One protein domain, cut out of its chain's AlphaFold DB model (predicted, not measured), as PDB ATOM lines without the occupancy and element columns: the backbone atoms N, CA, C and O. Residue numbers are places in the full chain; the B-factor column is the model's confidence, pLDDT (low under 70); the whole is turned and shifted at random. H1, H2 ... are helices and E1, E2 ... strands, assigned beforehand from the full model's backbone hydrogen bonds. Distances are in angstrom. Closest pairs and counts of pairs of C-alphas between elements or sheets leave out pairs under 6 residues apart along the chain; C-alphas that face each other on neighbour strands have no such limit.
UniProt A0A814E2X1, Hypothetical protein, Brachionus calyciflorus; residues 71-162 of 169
ATOM      1  N   ILE A  71      54.559  46.248  32.318       87.38
ATOM      2  CA  ILE A  71      55.299  47.377  31.733       87.38
ATOM      3  C   ILE A  71      55.490  48.511  32.747       87.38
ATOM      4  O   ILE A  71      56.587  49.049  32.868       87.38
ATOM      5  N   HIS A  72      54.459  48.830  33.533       88.62
ATOM      6  CA  HIS A  72      54.565  49.821  34.607       88.62
ATOM      7  C   HIS A  72      55.410  49.325  35.785       88.62
ATOM      8  O   HIS A  72      56.037  50.126  36.476       88.62
ATOM      9  N   SER A  73      55.463  48.009  35.993       89.00
ATOM     10  CA  SER A  73      56.256  47.385  37.055       89.00
ATOM     11  C   SER A  73      57.760  47.350  36.761       89.00
ATOM     12  O   SER A  73      58.543  47.125  37.681       89.00
ATOM     13  N   LEU A  74      58.181  47.614  35.517       86.06
ATOM     14  CA  LEU A  74      59.599  47.733  35.151       86.06
ATOM     15  C   LEU A  74      60.276  48.967  35.768       86.06
ATOM     16  O   LEU A  74      61.499  48.996  35.891       86.06
ATOM     17  N   PHE A  75      59.501  49.982  36.159       85.69
ATOM     18  CA  PHE A  75      60.019  51.244  36.679       85.69
ATOM     19  C   PHE A  75      59.690  51.390  38.165       85.69
ATOM     20  O   PHE A  75      58.525  51.424  38.553       85.69
ATOM     21  N   SER A  76      60.709  51.538  39.014       84.38
ATOM     22  CA  SER A  76      60.499  51.817  40.442       84.38
ATOM     23  C   SER A  76      59.968  53.235  40.676       84.38
ATOM     24  O   SER A  76      59.098  53.444  41.525       84.38
ATOM     25  N   GLN A  77      60.464  54.204  39.905       82.44
ATOM     26  CA  GLN A  77      60.122  55.617  40.012       82.44
ATOM     27  C   GLN A  77      60.005  56.241  38.619       82.44
ATOM     28  O   GLN A  77      60.889  56.103  37.777       82.44
ATOM     29  N   VAL A  78      58.912  56.969  38.413       82.38
ATOM     30  CA  VAL A  78      58.695  57.865  37.274       82.38
ATOM     31  C   VAL A  78      58.445  59.262  37.830       82.38
ATOM     32  O   VAL A  78      57.667  59.420  38.778       82.38
ATOM     33  N   GLU A  79      59.137  60.251  37.271       81.69
ATOM     34  CA  GLU A  79      59.083  61.648  37.694       81.69
ATOM     35  C   GLU A  79      58.885  62.562  36.486       81.69
ATOM     36  O   GLU A  79      59.504  62.377  35.439       81.69
ATOM     37  N   LEU A  80      58.000  63.545  36.646       77.06
ATOM     38  CA  LEU A  80      57.702  64.554  35.636       77.06
ATOM     39  C   LEU A  80      58.096  65.931  36.171       77.06
ATOM     40  O   LEU A  80      57.649  66.341  37.247       77.06
ATOM     41  N   SER A  81      58.913  66.656  35.408       79.56
ATOM     42  CA  SER A  81      59.376  68.002  35.751       79.56
ATOM     43  C   SER A  81      59.165  68.978  34.598       79.56
ATOM     44  O   SER A  81      59.512  68.664  33.459       79.56
ATOM     45  N   PHE A  82      58.688  70.183  34.897       80.00
ATOM     46  CA  PHE A  82      58.602  71.288  33.941       80.00
ATOM     47  C   PHE A  82      59.405  72.473  34.468       80.00
ATOM     48  O   PHE A  82      59.302  72.821  35.641       80.00
ATOM     49  N   ASN A  83      60.213  73.101  33.609       85.62
ATOM     50  CA  ASN A  83      61.033  74.268  33.967       85.62
ATOM     51  C   ASN A  83      61.905  74.067  35.229       85.62
ATOM     52  O   ASN A  83      62.097  74.996  36.008       85.62
ATOM     53  N   GLY A  84      62.418  72.849  35.448       78.50
ATOM     54  CA  GLY A  84      63.246  72.513  36.615       78.50
ATOM     55  C   GLY A  84      62.474  72.312  37.925       78.50
ATOM     56  O   GLY A  84      63.093  72.047  38.951       78.50
ATOM     57  N   GLN A  85      61.142  72.407  37.903       76.69
ATOM     58  CA  GLN A  85      60.277  72.070  39.028       76.69
ATOM     59  C   GLN A  85      59.663  70.685  38.803       76.69
ATOM     60  O   GLN A  85      58.990  70.453  37.799       76.69
ATOM     61  N   SER A  86      59.895  69.763  39.734       72.56
ATOM     62  CA  SER A  86      59.250  68.449  39.746       72.56
ATOM     63  C   SER A  86      57.803  68.575  40.212       72.56
ATOM     64  O   SER A  86      57.534  69.166  41.258       72.56
ATOM     65  N   PHE A  87      56.873  68.020  39.442       65.00
ATOM     66  CA  PHE A  87      55.438  68.065  39.742       65.00
ATOM     67  C   PHE A  87      54.925  66.751  40.325       65.00
ATOM     68  O   PHE A  87      53.923  66.744  41.035       65.00
ATOM     69  N   GLU A  88      55.622  65.644  40.074       69.38
ATOM     70  CA  GLU A  88      55.187  64.338  40.543       69.38
ATOM     71  C   GLU A  88      56.392  63.456  40.856       69.38
ATOM     72  O   GLU A  88      57.134  63.073  39.960       69.38
ATOM     73  N   ASN A  89      56.581  63.139  42.137       69.00
ATOM     74  CA  ASN A  89      57.560  62.160  42.591       69.00
ATOM     75  C   ASN A  89      56.806  60.936  43.113       69.00
ATOM     76  O   ASN A  89      55.940  61.040  43.985       69.00
ATOM     77  N   SER A  90      57.113  59.774  42.546       67.94
ATOM     78  CA  SER A  90      56.477  58.509  42.901       67.94
ATOM     79  C   SER A  90      57.166  57.771  44.050       67.94
ATOM     80  O   SER A  90      56.659  56.729  44.435       67.94
ATOM     81  N   ASN A  91      58.254  58.289  44.639       77.62
ATOM     82  CA  ASN A  91      58.913  57.776  45.853       77.62
ATOM     83  C   ASN A  91      59.069  56.238  45.885       77.62
ATOM     84  O   ASN A  91      58.785  55.603  46.899       77.62
ATOM     85  N   ASN A  92      59.485  55.625  44.772       80.19
ATOM     86  CA  ASN A  92      59.603  54.167  44.600       80.19
ATOM     87  C   ASN A  92      58.298  53.346  44.720       80.19
ATOM     88  O   ASN A  92      58.343  52.118  44.770       80.19
ATOM     89  N   VAL A  93      57.129  53.991  44.760       87.25
ATOM     90  CA  VAL A  93      55.808  53.338  44.790       87.25
ATOM     91  C   VAL A  93      55.055  53.471  43.464       87.25
ATOM     92  O   VAL A  93      53.840  53.262  43.409       87.25
ATOM     93  N   TYR A  94      55.765  53.797  42.378       90.44
ATOM     94  CA  TYR A  94      55.168  53.938  41.051       90.44
ATOM     95  C   TYR A  94      54.395  52.692  40.592       90.44
ATOM     96  O   TYR A  94      53.239  52.866  40.193       90.44
ATOM     97  N   PRO A  95      54.930  51.455  40.708       90.56
ATOM     98  CA  PRO A  95      54.220  50.265  40.234       90.56
ATOM     99  C   PRO A  95      52.836  50.113  40.870       90.56
ATOM    100  O   PRO A  95      51.842  49.874  40.185       90.56
ATOM    101  N   TYR A  96      52.749  50.342  42.183       90.31
ATOM    102  CA  TYR A  96      51.494  50.271  42.927       90.31
ATOM    103  C   TYR A  96      50.529  51.378  42.517       90.31
ATOM    104  O   TYR A  96      49.340  51.126  42.329       90.31
ATOM    105  N   LYS A  97      51.033  52.604  42.351       89.00
ATOM    106  CA  LYS A  97      50.218  53.741  41.922       89.00
ATOM    107  C   LYS A  97      49.629  53.513  40.532       89.00
ATOM    108  O   LYS A  97      48.434  53.744  40.351       89.00
ATOM    109  N   ALA A  98      50.435  53.049  39.580       89.56
ATOM    110  CA  ALA A  98      49.983  52.726  38.230       89.56
ATOM    111  C   ALA A  98      48.925  51.617  38.268       89.56
ATOM    112  O   ALA A  98      47.812  51.811  37.790       89.56
ATOM    113  N   TYR A  99      49.213  50.511  38.961       91.44
ATOM    114  CA  TYR A  99      48.274  49.400  39.099       91.44
ATOM    115  C   TYR A  99      46.926  49.811  39.708       91.44
ATOM    116  O   TYR A  99      45.877  49.476  39.163       91.44
ATOM    117  N   LEU A 100      46.931  50.563  40.813       90.56
ATOM    118  CA  LEU A 100      45.701  51.037  41.451       90.56
ATOM    119  C   LEU A 100      44.950  52.041  40.575       90.56
ATOM    120  O   LEU A 100      43.720  52.036  40.560       90.56
ATOM    121  N   THR A 101      45.670  52.877  39.827       87.19
ATOM    122  CA  THR A 101      45.063  53.819  38.883       87.19
ATOM    123  C   THR A 101      44.330  53.064  37.779       87.19
ATOM    124  O   THR A 101      43.162  53.359  37.527       87.19
ATOM    125  N   ASP A 102      44.972  52.051  37.200       88.94
ATOM    126  CA  ASP A 102      44.406  51.199  36.151       88.94
ATOM    127  C   ASP A 102      43.220  50.375  36.666       88.94
ATOM    128  O   ASP A 102      42.162  50.280  36.035       88.94
ATOM    129  N   LEU A 103      43.354  49.827  37.875       89.44
ATOM    130  CA  LEU A 103      42.329  49.009  38.505       89.44
ATOM    131  C   LEU A 103      41.082  49.813  38.889       89.44
ATOM    132  O   LEU A 103      39.970  49.329  38.665       89.44
ATOM    133  N   LEU A 104      41.239  51.001  39.475       89.25
ATOM    134  CA  LEU A 104      40.123  51.755  40.053       89.25
ATOM    135  C   LEU A 104      39.498  52.751  39.076       89.25
ATOM    136  O   LEU A 104      38.283  52.912  39.093       89.25
ATOM    137  N   ASN A 105      40.294  53.392  38.216       82.94
ATOM    138  CA  ASN A 105      39.803  54.521  37.423       82.94
ATOM    139  C   ASN A 105      39.378  54.156  35.995       82.94
ATOM    140  O   ASN A 105      38.787  54.990  35.316       82.94
ATOM    141  N   TYR A 106      39.681  52.953  35.498       80.56
ATOM    142  CA  TYR A 106      39.368  52.592  34.111       80.56
ATOM    143  C   TYR A 106      38.147  51.685  33.964       80.56
ATOM    144  O   TYR A 106      37.937  50.738  34.736       80.56
ATOM    145  N   CYS A 107      37.377  51.964  32.903       81.19
ATOM    146  CA  CYS A 107      36.211  51.199  32.473       81.19
ATOM    147  C   CYS A 107      36.614  49.750  32.096       81.19
ATOM    148  O   CYS A 107      37.749  49.500  31.679       81.19
ATOM    149  N   GLN A 108      35.709  48.773  32.249       81.44
ATOM    150  CA  GLN A 108      36.017  47.363  31.941       81.44
ATOM    151  C   GLN A 108      36.422  47.169  30.469       81.44
ATOM    152  O   GLN A 108      37.294  46.353  30.178       81.44
ATOM    153  N   ASP A 109      35.872  47.977  29.562       78.88
ATOM    154  CA  ASP A 109      36.232  47.965  28.143       78.88
ATOM    155  C   ASP A 109      37.682  48.403  27.909       78.88
ATOM    156  O   ASP A 109      38.381  47.804  27.098       78.88
ATOM    157  N   SER A 110      38.183  49.385  28.670       78.62
ATOM    158  CA  SER A 110      39.601  49.782  28.621       78.62
ATOM    159  C   SER A 110      40.513  48.655  29.111       78.62
ATOM    160  O   SER A 110      41.531  48.366  28.483       78.62
ATOM    161  N   LYS A 111      40.110  47.976  30.195       81.31
ATOM    162  CA  LYS A 111      40.829  46.830  30.786       81.31
ATOM    163  C   LYS A 111      40.915  45.640  29.837       81.31
ATOM    164  O   LYS A 111      41.929  44.955  29.811       81.31
ATOM    165  N   ASN A 112      39.869  45.428  29.043       80.00
ATOM    166  CA  ASN A 112      39.793  44.364  28.044       80.00
ATOM    167  C   ASN A 112      40.315  44.788  26.659       80.00
ATOM    168  O   ASN A 112      40.229  44.010  25.714       80.00
ATOM    169  N   SER A 113      40.809  46.020  26.522       81.62
ATOM    170  CA  SER A 113      41.312  46.580  25.270       81.62
ATOM    171  C   SER A 113      42.770  47.003  25.451       81.62
ATOM    172  O   SER A 113      43.618  46.159  25.715       81.62
ATOM    173  N   TYR A 114      43.096  48.290  25.329       79.88
ATOM    174  CA  TYR A 114      44.487  48.747  25.289       79.88
ATOM    175  C   TYR A 114      45.283  48.480  26.575       79.88
ATOM    176  O   TYR A 114      46.502  48.356  26.491       79.88
ATOM    177  N   LEU A 115      44.643  48.334  27.745       83.19
ATOM    178  CA  LEU A 115      45.367  47.971  28.971       83.19
ATOM    179  C   LEU A 115      45.951  46.542  28.892       83.19
ATOM    180  O   LEU A 115      46.939  46.229  29.553       83.19
ATOM    181  N   GLN A 116      45.434  45.678  28.015       84.69
ATOM    182  CA  GLN A 116      46.059  44.380  27.745       84.69
ATOM    183  C   GLN A 116      47.446  44.525  27.102       84.69
ATOM    184  O   GLN A 116      48.325  43.702  27.355       84.69
ATOM    185  N   SER A 117      47.691  45.605  26.347       83.75
ATOM    186  CA  SER A 117      49.000  45.891  25.739       83.75
ATOM    187  C   SER A 117      50.092  46.174  26.776       83.75
ATOM    188  O   SER A 117      51.260  45.897  26.522       83.75
ATOM    189  N   GLN A 118      49.728  46.681  27.959       85.44
ATOM    190  CA  GLN A 118      50.633  46.844  29.110       85.44
ATOM    191  C   GLN A 118      50.632  45.618  30.047       85.44
ATOM    192  O   GLN A 118      51.165  45.677  31.157       85.44
ATOM    193  N   LEU A 119      50.057  44.494  29.594       87.81
ATOM    194  CA  LEU A 119      49.884  43.246  30.342       87.81
ATOM    195  C   LEU A 119      49.035  43.406  31.613       87.81
ATOM    196  O   LEU A 119      49.274  42.736  32.622       87.81
ATOM    197  N   PHE A 120      48.023  44.275  31.568       89.12
ATOM    198  CA  PHE A 120      46.996  44.323  32.601       89.12
ATOM    199  C   PHE A 120      45.950  43.232  32.351       89.12
ATOM    200  O   PHE A 120      45.188  43.287  31.386       89.12
ATOM    201  N   TYR A 121      45.884  42.260  33.258       90.19
ATOM    202  CA  TYR A 121      44.865  41.212  33.258       90.19
ATOM    203  C   TYR A 121      44.334  41.048  34.668       90.19
ATOM    204  O   TYR A 121      45.101  40.827  35.600       90.19
ATOM    205  N   LYS A 122      43.022  41.183  34.851       88.19
ATOM    206  CA  LYS A 122      42.428  41.114  36.185       88.19
ATOM    207  C   LYS A 122      42.601  39.709  36.762       88.19
ATOM    208  O   LYS A 122      42.182  38.735  36.145       88.19
ATOM    209  N   ASP A 123      43.203  39.636  37.942       89.06
ATOM    210  CA  ASP A 123      43.357  38.387  38.676       89.06
ATOM    211  C   ASP A 123      42.043  37.991  39.359       89.06
ATOM    212  O   ASP A 123      41.224  38.845  39.728       89.06
ATOM    213  N   ASP A 124      41.845  36.689  39.542       87.31
ATOM    214  CA  ASP A 124      40.663  36.178  40.226       87.31
ATOM    215  C   ASP A 124      40.741  36.426  41.736       87.31
ATOM    216  O   ASP A 124      41.785  36.274  42.382       87.31
ATOM    217  N   ALA A 125      39.601  36.801  42.323       85.50
ATOM    218  CA  ALA A 125      39.502  37.019  43.760       85.50
ATOM    219  C   ALA A 125      39.957  35.760  44.508       85.50
ATOM    220  O   ALA A 125      39.589  34.648  44.132       85.50
ATOM    221  N   THR A 126      40.735  35.940  45.580       85.75
ATOM    222  CA  THR A 126      41.361  34.870  46.389       85.75
ATOM    223  C   THR A 126      42.461  34.053  45.698       85.75
ATOM    224  O   THR A 126      43.056  33.201  46.346       85.75
ATOM    225  N   GLN A 127      42.780  34.330  44.427       85.56
ATOM    226  CA  GLN A 127      43.757  33.564  43.640       85.56
ATOM    227  C   GLN A 127      44.951  34.409  43.159       85.56
ATOM    228  O   GLN A 127      45.703  33.969  42.296       85.56
ATOM    229  N   MET A 128      45.164  35.611  43.706       82.06
ATOM    230  CA  MET A 128      46.254  36.503  43.269       82.06
ATOM    231  C   MET A 128      47.646  35.864  43.410       82.06
ATOM    232  O   MET A 128      48.460  35.988  42.500       82.06
ATOM    233  N   ASP A 129      47.873  35.106  44.487       83.44
ATOM    234  CA  ASP A 129      49.135  34.392  44.738       83.44
ATOM    235  C   ASP A 129      49.179  32.998  44.085       83.44
ATOM    236  O   ASP A 129      50.177  32.277  44.180       83.44
ATOM    237  N   ASN A 130      48.091  32.575  43.430       82.88
ATOM    238  CA  ASN A 130      48.022  31.265  42.805       82.88
ATOM    239  C   ASN A 130      48.732  31.285  41.448       82.88
ATOM    240  O   ASN A 130      48.160  31.627  40.415       82.88
ATOM    241  N   ILE A 131      49.992  30.860  41.469       74.25
ATOM    242  CA  ILE A 131      50.851  30.719  40.291       74.25
ATOM    243  C   ILE A 131      50.699  29.365  39.581       74.25
ATOM    244  O   ILE A 131      51.533  29.007  38.754       74.25
ATOM    245  N   LYS A 132      49.678  28.559  39.897       72.56
ATOM    246  CA  LYS A 132      49.467  27.276  39.215       72.56
ATOM    247  C   LYS A 132      48.790  27.511  37.869       72.56
ATOM    248  O   LYS A 132      47.616  27.854  37.786       72.56
ATOM    249  N   PHE A 133      49.533  27.253  36.805       65.50
ATOM    250  CA  PHE A 133      49.015  27.117  35.448       65.50
ATOM    251  C   PHE A 133      48.711  25.640  35.287       65.50
ATOM    252  O   PHE A 133      49.561  24.825  35.633       65.50
ATOM    253  N   LEU A 134      47.498  25.300  34.863       62.72
ATOM    254  CA  LEU A 134      46.999  23.926  34.775       62.72
ATOM    255  C   LEU A 134      48.101  22.910  34.424       62.72
ATOM    256  O   LEU A 134      48.586  22.889  33.299       62.72
ATOM    257  N   LEU A 135      48.464  22.057  35.384       50.25
ATOM    258  CA  LEU A 135      49.217  20.832  35.142       50.25
ATOM    259  C   LEU A 135      48.734  19.768  36.116       50.25
ATOM    260  O   LEU A 135      49.227  19.646  37.235       50.25
ATOM    261  N   THR A 136      47.733  19.014  35.692       39.03
ATOM    262  CA  THR A 136      47.779  17.546  35.641       39.03
ATOM    263  C   THR A 136      46.479  17.057  35.026       39.03
ATOM    264  O   THR A 136      45.490  17.783  34.995       39.03
ATOM    265  N   ASP A 137      46.497  15.827  34.531       44.44
ATOM    266  CA  ASP A 137      45.398  15.034  33.978       44.44
ATOM    267  C   ASP A 137      44.160  14.864  34.903       44.44
ATOM    268  O   ASP A 137      43.520  13.813  34.907       44.44
ATOM    269  N   ALA A 138      43.792  15.861  35.711       44.47
ATOM    270  CA  ALA A 138      42.646  15.868  36.615       44.47
ATOM    271  C   ALA A 138      41.296  15.881  35.878       44.47
ATOM    272  O   ALA A 138      40.278  15.535  36.473       44.47
ATOM    273  N   GLU A 139      41.277  16.144  34.566       43.03
ATOM    274  CA  GLU A 139      40.113  15.819  33.730       43.03
ATOM    275  C   GLU A 139      39.838  14.299  33.681       43.03
ATOM    276  O   GLU A 139      38.715  13.889  33.401       43.03
ATOM    277  N   LYS A 140      40.812  13.437  34.022       46.53
ATOM    278  CA  LYS A 140      40.640  11.970  34.046       46.53
ATOM    279  C   LYS A 140      40.232  11.387  35.404       46.53
ATOM    280  O   LYS A 140      40.035  10.175  35.473       46.53
ATOM    281  N   LYS A 141      40.102  12.181  36.477       41.88
ATOM    282  CA  LYS A 141      39.863  11.626  37.830       41.88
ATOM    283  C   LYS A 141      38.725  12.229  38.654       41.88
ATOM    284  O   LYS A 141      38.551  11.811  39.793       41.88
ATOM    285  N   GLY A 142      37.916  13.129  38.092       49.28
ATOM    286  CA  GLY A 142      36.702  13.618  38.765       49.28
ATOM    287  C   GLY A 142      36.957  14.378  40.074       49.28
ATOM    288  O   GLY A 142      36.066  14.448  40.917       49.28
ATOM    289  N   GLU A 143      38.159  14.929  40.260       52.59
ATOM    290  CA  GLU A 143      38.470  15.816  41.382       52.59
ATOM    291  C   GLU A 143      38.138  17.271  41.022       52.59
ATOM    292  O   GLU A 143      38.166  17.662  39.854       52.59
ATOM    293  N   ALA A 144      37.772  18.065  42.034       52.81
ATOM    294  CA  ALA A 144      37.363  19.457  41.866       52.81
ATOM    295  C   ALA A 144      38.435  20.257  41.113       52.81
ATOM    296  O   ALA A 144      39.611  20.227  41.479       52.81
ATOM    297  N   ILE A 145      38.011  20.982  40.074       54.06
ATOM    298  CA  ILE A 145      38.892  21.813  39.251       54.06
ATOM    299  C   ILE A 145      39.600  22.801  40.189       54.06
ATOM    300  O   ILE A 145      38.912  23.577  40.861       54.06
ATOM    301  N   PRO A 146      40.943  22.779  40.288       60.53
ATOM    302  CA  PRO A 146      41.653  23.748  41.106       60.53
ATOM    303  C   PRO A 146      41.312  25.143  40.585       60.53
ATOM    304  O   PRO A 146      41.440  25.406  39.390       60.53
ATOM    305  N   GLN A 147      40.831  26.018  41.468       66.50
ATOM    306  CA  GLN A 147      40.497  27.388  41.099       66.50
ATOM    307  C   GLN A 147      41.779  28.065  40.608       66.50
ATOM    308  O   GLN A 147      42.727  28.229  41.371       66.50
ATOM    309  N   ILE A 148      41.835  28.378  39.317       74.38
ATOM    310  CA  ILE A 148      42.987  29.023  38.687       74.38
ATOM    311  C   ILE A 148      42.818  30.534  38.713       74.38
ATOM    312  O   ILE A 148      41.701  31.045  38.755       74.38
ATOM    313  N   ASN A 149      43.944  31.235  38.660       86.19
ATOM    314  CA  ASN A 149      43.956  32.646  38.337       86.19
ATOM    315  C   ASN A 149      44.026  32.803  36.808       86.19
ATOM    316  O   ASN A 149      45.050  32.533  36.179       86.19
ATOM    317  N   ASN A 150      42.932  33.239  36.196       84.88
ATOM    318  CA  ASN A 150      42.867  33.475  34.756       84.88
ATOM    319  C   ASN A 150      43.810  34.612  34.332       84.88
ATOM    320  O   ASN A 150      44.440  34.539  33.278       84.88
ATOM    321  N   GLY A 151      43.975  35.631  35.181       87.38
ATOM    322  CA  GLY A 151      44.816  36.790  34.900       87.38
ATOM    323  C   GLY A 151      46.291  36.432  34.721       87.38
ATOM    324  O   GLY A 151      46.943  36.935  33.804       87.38
ATOM    325  N   ILE A 152      46.829  35.536  35.554       84.62
ATOM    326  CA  ILE A 152      48.212  35.067  35.396       84.62
ATOM    327  C   ILE A 152      48.360  34.150  34.178       84.62
ATOM    328  O   ILE A 152      49.344  34.262  33.444       84.62
ATOM    329  N   PHE A 153      47.365  33.294  33.918       85.12
ATOM    330  CA  PHE A 153      47.363  32.381  32.776       85.12
ATOM    331  C   PHE A 153      47.424  33.117  31.434       85.12
ATOM    332  O   PHE A 153      48.262  32.776  30.598       85.12
ATOM    333  N   GLU A 154      46.611  34.159  31.253       84.50
ATOM    334  CA  GLU A 154      46.616  34.971  30.030       84.50
ATOM    335  C   GLU A 154      47.963  35.672  29.819       84.50
ATOM    336  O   GLU A 154      48.560  35.577  28.744       84.50
ATOM    337  N   ARG A 155      48.505  36.288  30.878       85.25
ATOM    338  CA  ARG A 155      49.823  36.938  30.845       85.25
ATOM    339  C   ARG A 155      50.934  35.971  30.436       85.25
ATOM    340  O   ARG A 155      51.752  36.300  29.579       85.25
ATOM    341  N   LYS A 156      50.955  34.763  31.012       80.38
ATOM    342  CA  LYS A 156      51.932  33.725  30.648       80.38
ATOM    343  C   LYS A 156      51.738  33.250  29.210       80.38
ATOM    344  O   LYS A 156      52.704  33.148  28.461       80.38
ATOM    345  N   SER A 157      50.492  32.986  28.822       77.44
ATOM    346  CA  SER A 157      50.115  32.548  27.478       77.44
ATOM    347  C   SER A 157      50.651  33.513  26.417       77.44
ATOM    348  O   SER A 157      51.324  33.072  25.490       77.44
ATOM    349  N   ILE A 158      50.460  34.821  26.597       75.19
ATOM    350  CA  ILE A 158      50.910  35.855  25.650       75.19
ATOM    351  C   ILE A 158      52.427  35.875  25.477       75.19
ATOM    352  O   ILE A 158      52.903  35.960  24.348       75.19
ATOM    353  N   LEU A 159      53.187  35.743  26.564       68.00
ATOM    354  CA  LEU A 159      54.649  35.725  26.473       68.00
ATOM    355  C   LEU A 159      55.204  34.383  25.978       68.00
ATOM    356  O   LEU A 159      56.282  34.350  25.397       68.00
ATOM    357  N   SER A 160      54.454  33.290  26.147       66.38
ATOM    358  CA  SER A 160      54.846  31.948  25.687       66.38
ATOM    359  C   SER A 160      54.459  31.618  24.235       66.38
ATOM    360  O   SER A 160      55.054  30.726  23.640       66.38
ATOM    361  N   LYS A 161      53.459  32.296  23.646       56.19
ATOM    362  CA  LYS A 161      52.840  31.914  22.353       56.19
ATOM    363  C   LYS A 161      53.365  32.676  21.124       56.19
ATOM    364  O   LYS A 161      52.729  32.652  20.071       56.19
ATOM    365  N   GLY A 162      54.510  33.349  21.212       45.91
ATOM    366  CA  GLY A 162      55.065  34.138  20.107       45.91
ATOM    367  C   GLY A 162      56.041  33.380  19.198       45.91
ATOM    368  O   GLY A 162      56.960  32.724  19.674       45.91
TER     369      GLY A 162
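This is residues 71 to 162 of the 169 residues of the protein "Hypothetical protein" of Brachionus calyciflorus (UniProt A0A814E2X1). A drawn-out, open string of small parts: the two-strand hairpin E1 and E2 makes one end, the helices H1, H2 and H3 and then H4 come one after another along the length, and an open loop between H3 and H4 reaches out to the other end, where residues 139 to 144 stand free. H1 and H4 run across the long axis, and the helices make no tight bundle, since H1, H2, H3 and H4 each touch no other helix. The printed part has 92 residues with two named strands and four named helices, in the order E1, E2, H1, H2, H3, H4; the sheet has the order E1 - E2 and is antiparallel. The class is mixed, helices and strands, with under half of the residues in named elements. The whole is loose, with a radius of gyration of the C-alphas of 17.8 A, and its outline is a rod spanning 66 by 28 by 25 A.

The printed part begins at Ile 71, whose C-alpha is at (55.299, 47.377, 31.733). E1, residues 79 to 82, begins with C-alpha 79 at (59.083, 61.648, 37.694) and is 10.4 A long from first to last C-alpha. E2, residues 85 to 89, is 10.9 A long. H1, residues 94 to 105, is the longest helix by residues and measures 15.8 A, from C-alpha 94 at (55.168, 53.938, 41.051). H2, residues 108 to 111, is 5.0 A long, and H3, residues 114 to 118, is 7.5 A long. Residues 119 to 149 hold no named element. H4, residues 150 to 160, measures 15.1 A and ends with C-alpha 160 at (54.846, 31.948, 25.687).

E1 and E2 form a hairpin, antiparallel with 159 degrees between their directions. Among the C-alphas that face each other are 81 and 86, 4.0 A apart. Across the pair, N 82 and O 85 are within hydrogen-bond range at 2.9 A, and so are N 87 and O 80 at 2.9 A. A tight link of 4 residues leads from E2 to H1, while E1 and H1 are apart. H1 and H2 are close but not clearly touching; their closest C-alphas are those of Asp 102 and Lys 111, 7.8 A apart. H1 and H3 are also close but not clearly touching, with the C-alphas of Asp 102 and Leu 115 the closest at 7.9 A. H2 and H3 meet only through their link and are near each other, with 5 pairs of C-alphas within 10 A. H4 is apart from E1, E2, H1, H2 and H3. In H1 and H4 every O i to N i+4 pair is within hydrogen-bond range; H3 has 0 of 1 such pairs within range but 2 of 2 O i to N i+3 pairs, and H2 is too short for an O i to N i+4 pair.

The two C-alphas farthest apart are those of Asn 83, between E1 and E2, and Lys 141, in the stretch that stands free, at 66.2 A. The C-alphas of the first and last printed residues, Ile 71 and Gly 162, are 17.6 A apart. The printed part has no cut. The link from H3 to H4, 31 residues, is long, and the other links between named elements are tight. The mean pLDDT of the printed part is 76.8. Confidence is under 70 at 23 residues: 87 to 90, of which 87 to 89 belong to E2; 133 to 147, in the long link; and 159 to 162, of which 159 and 160 belong to H4.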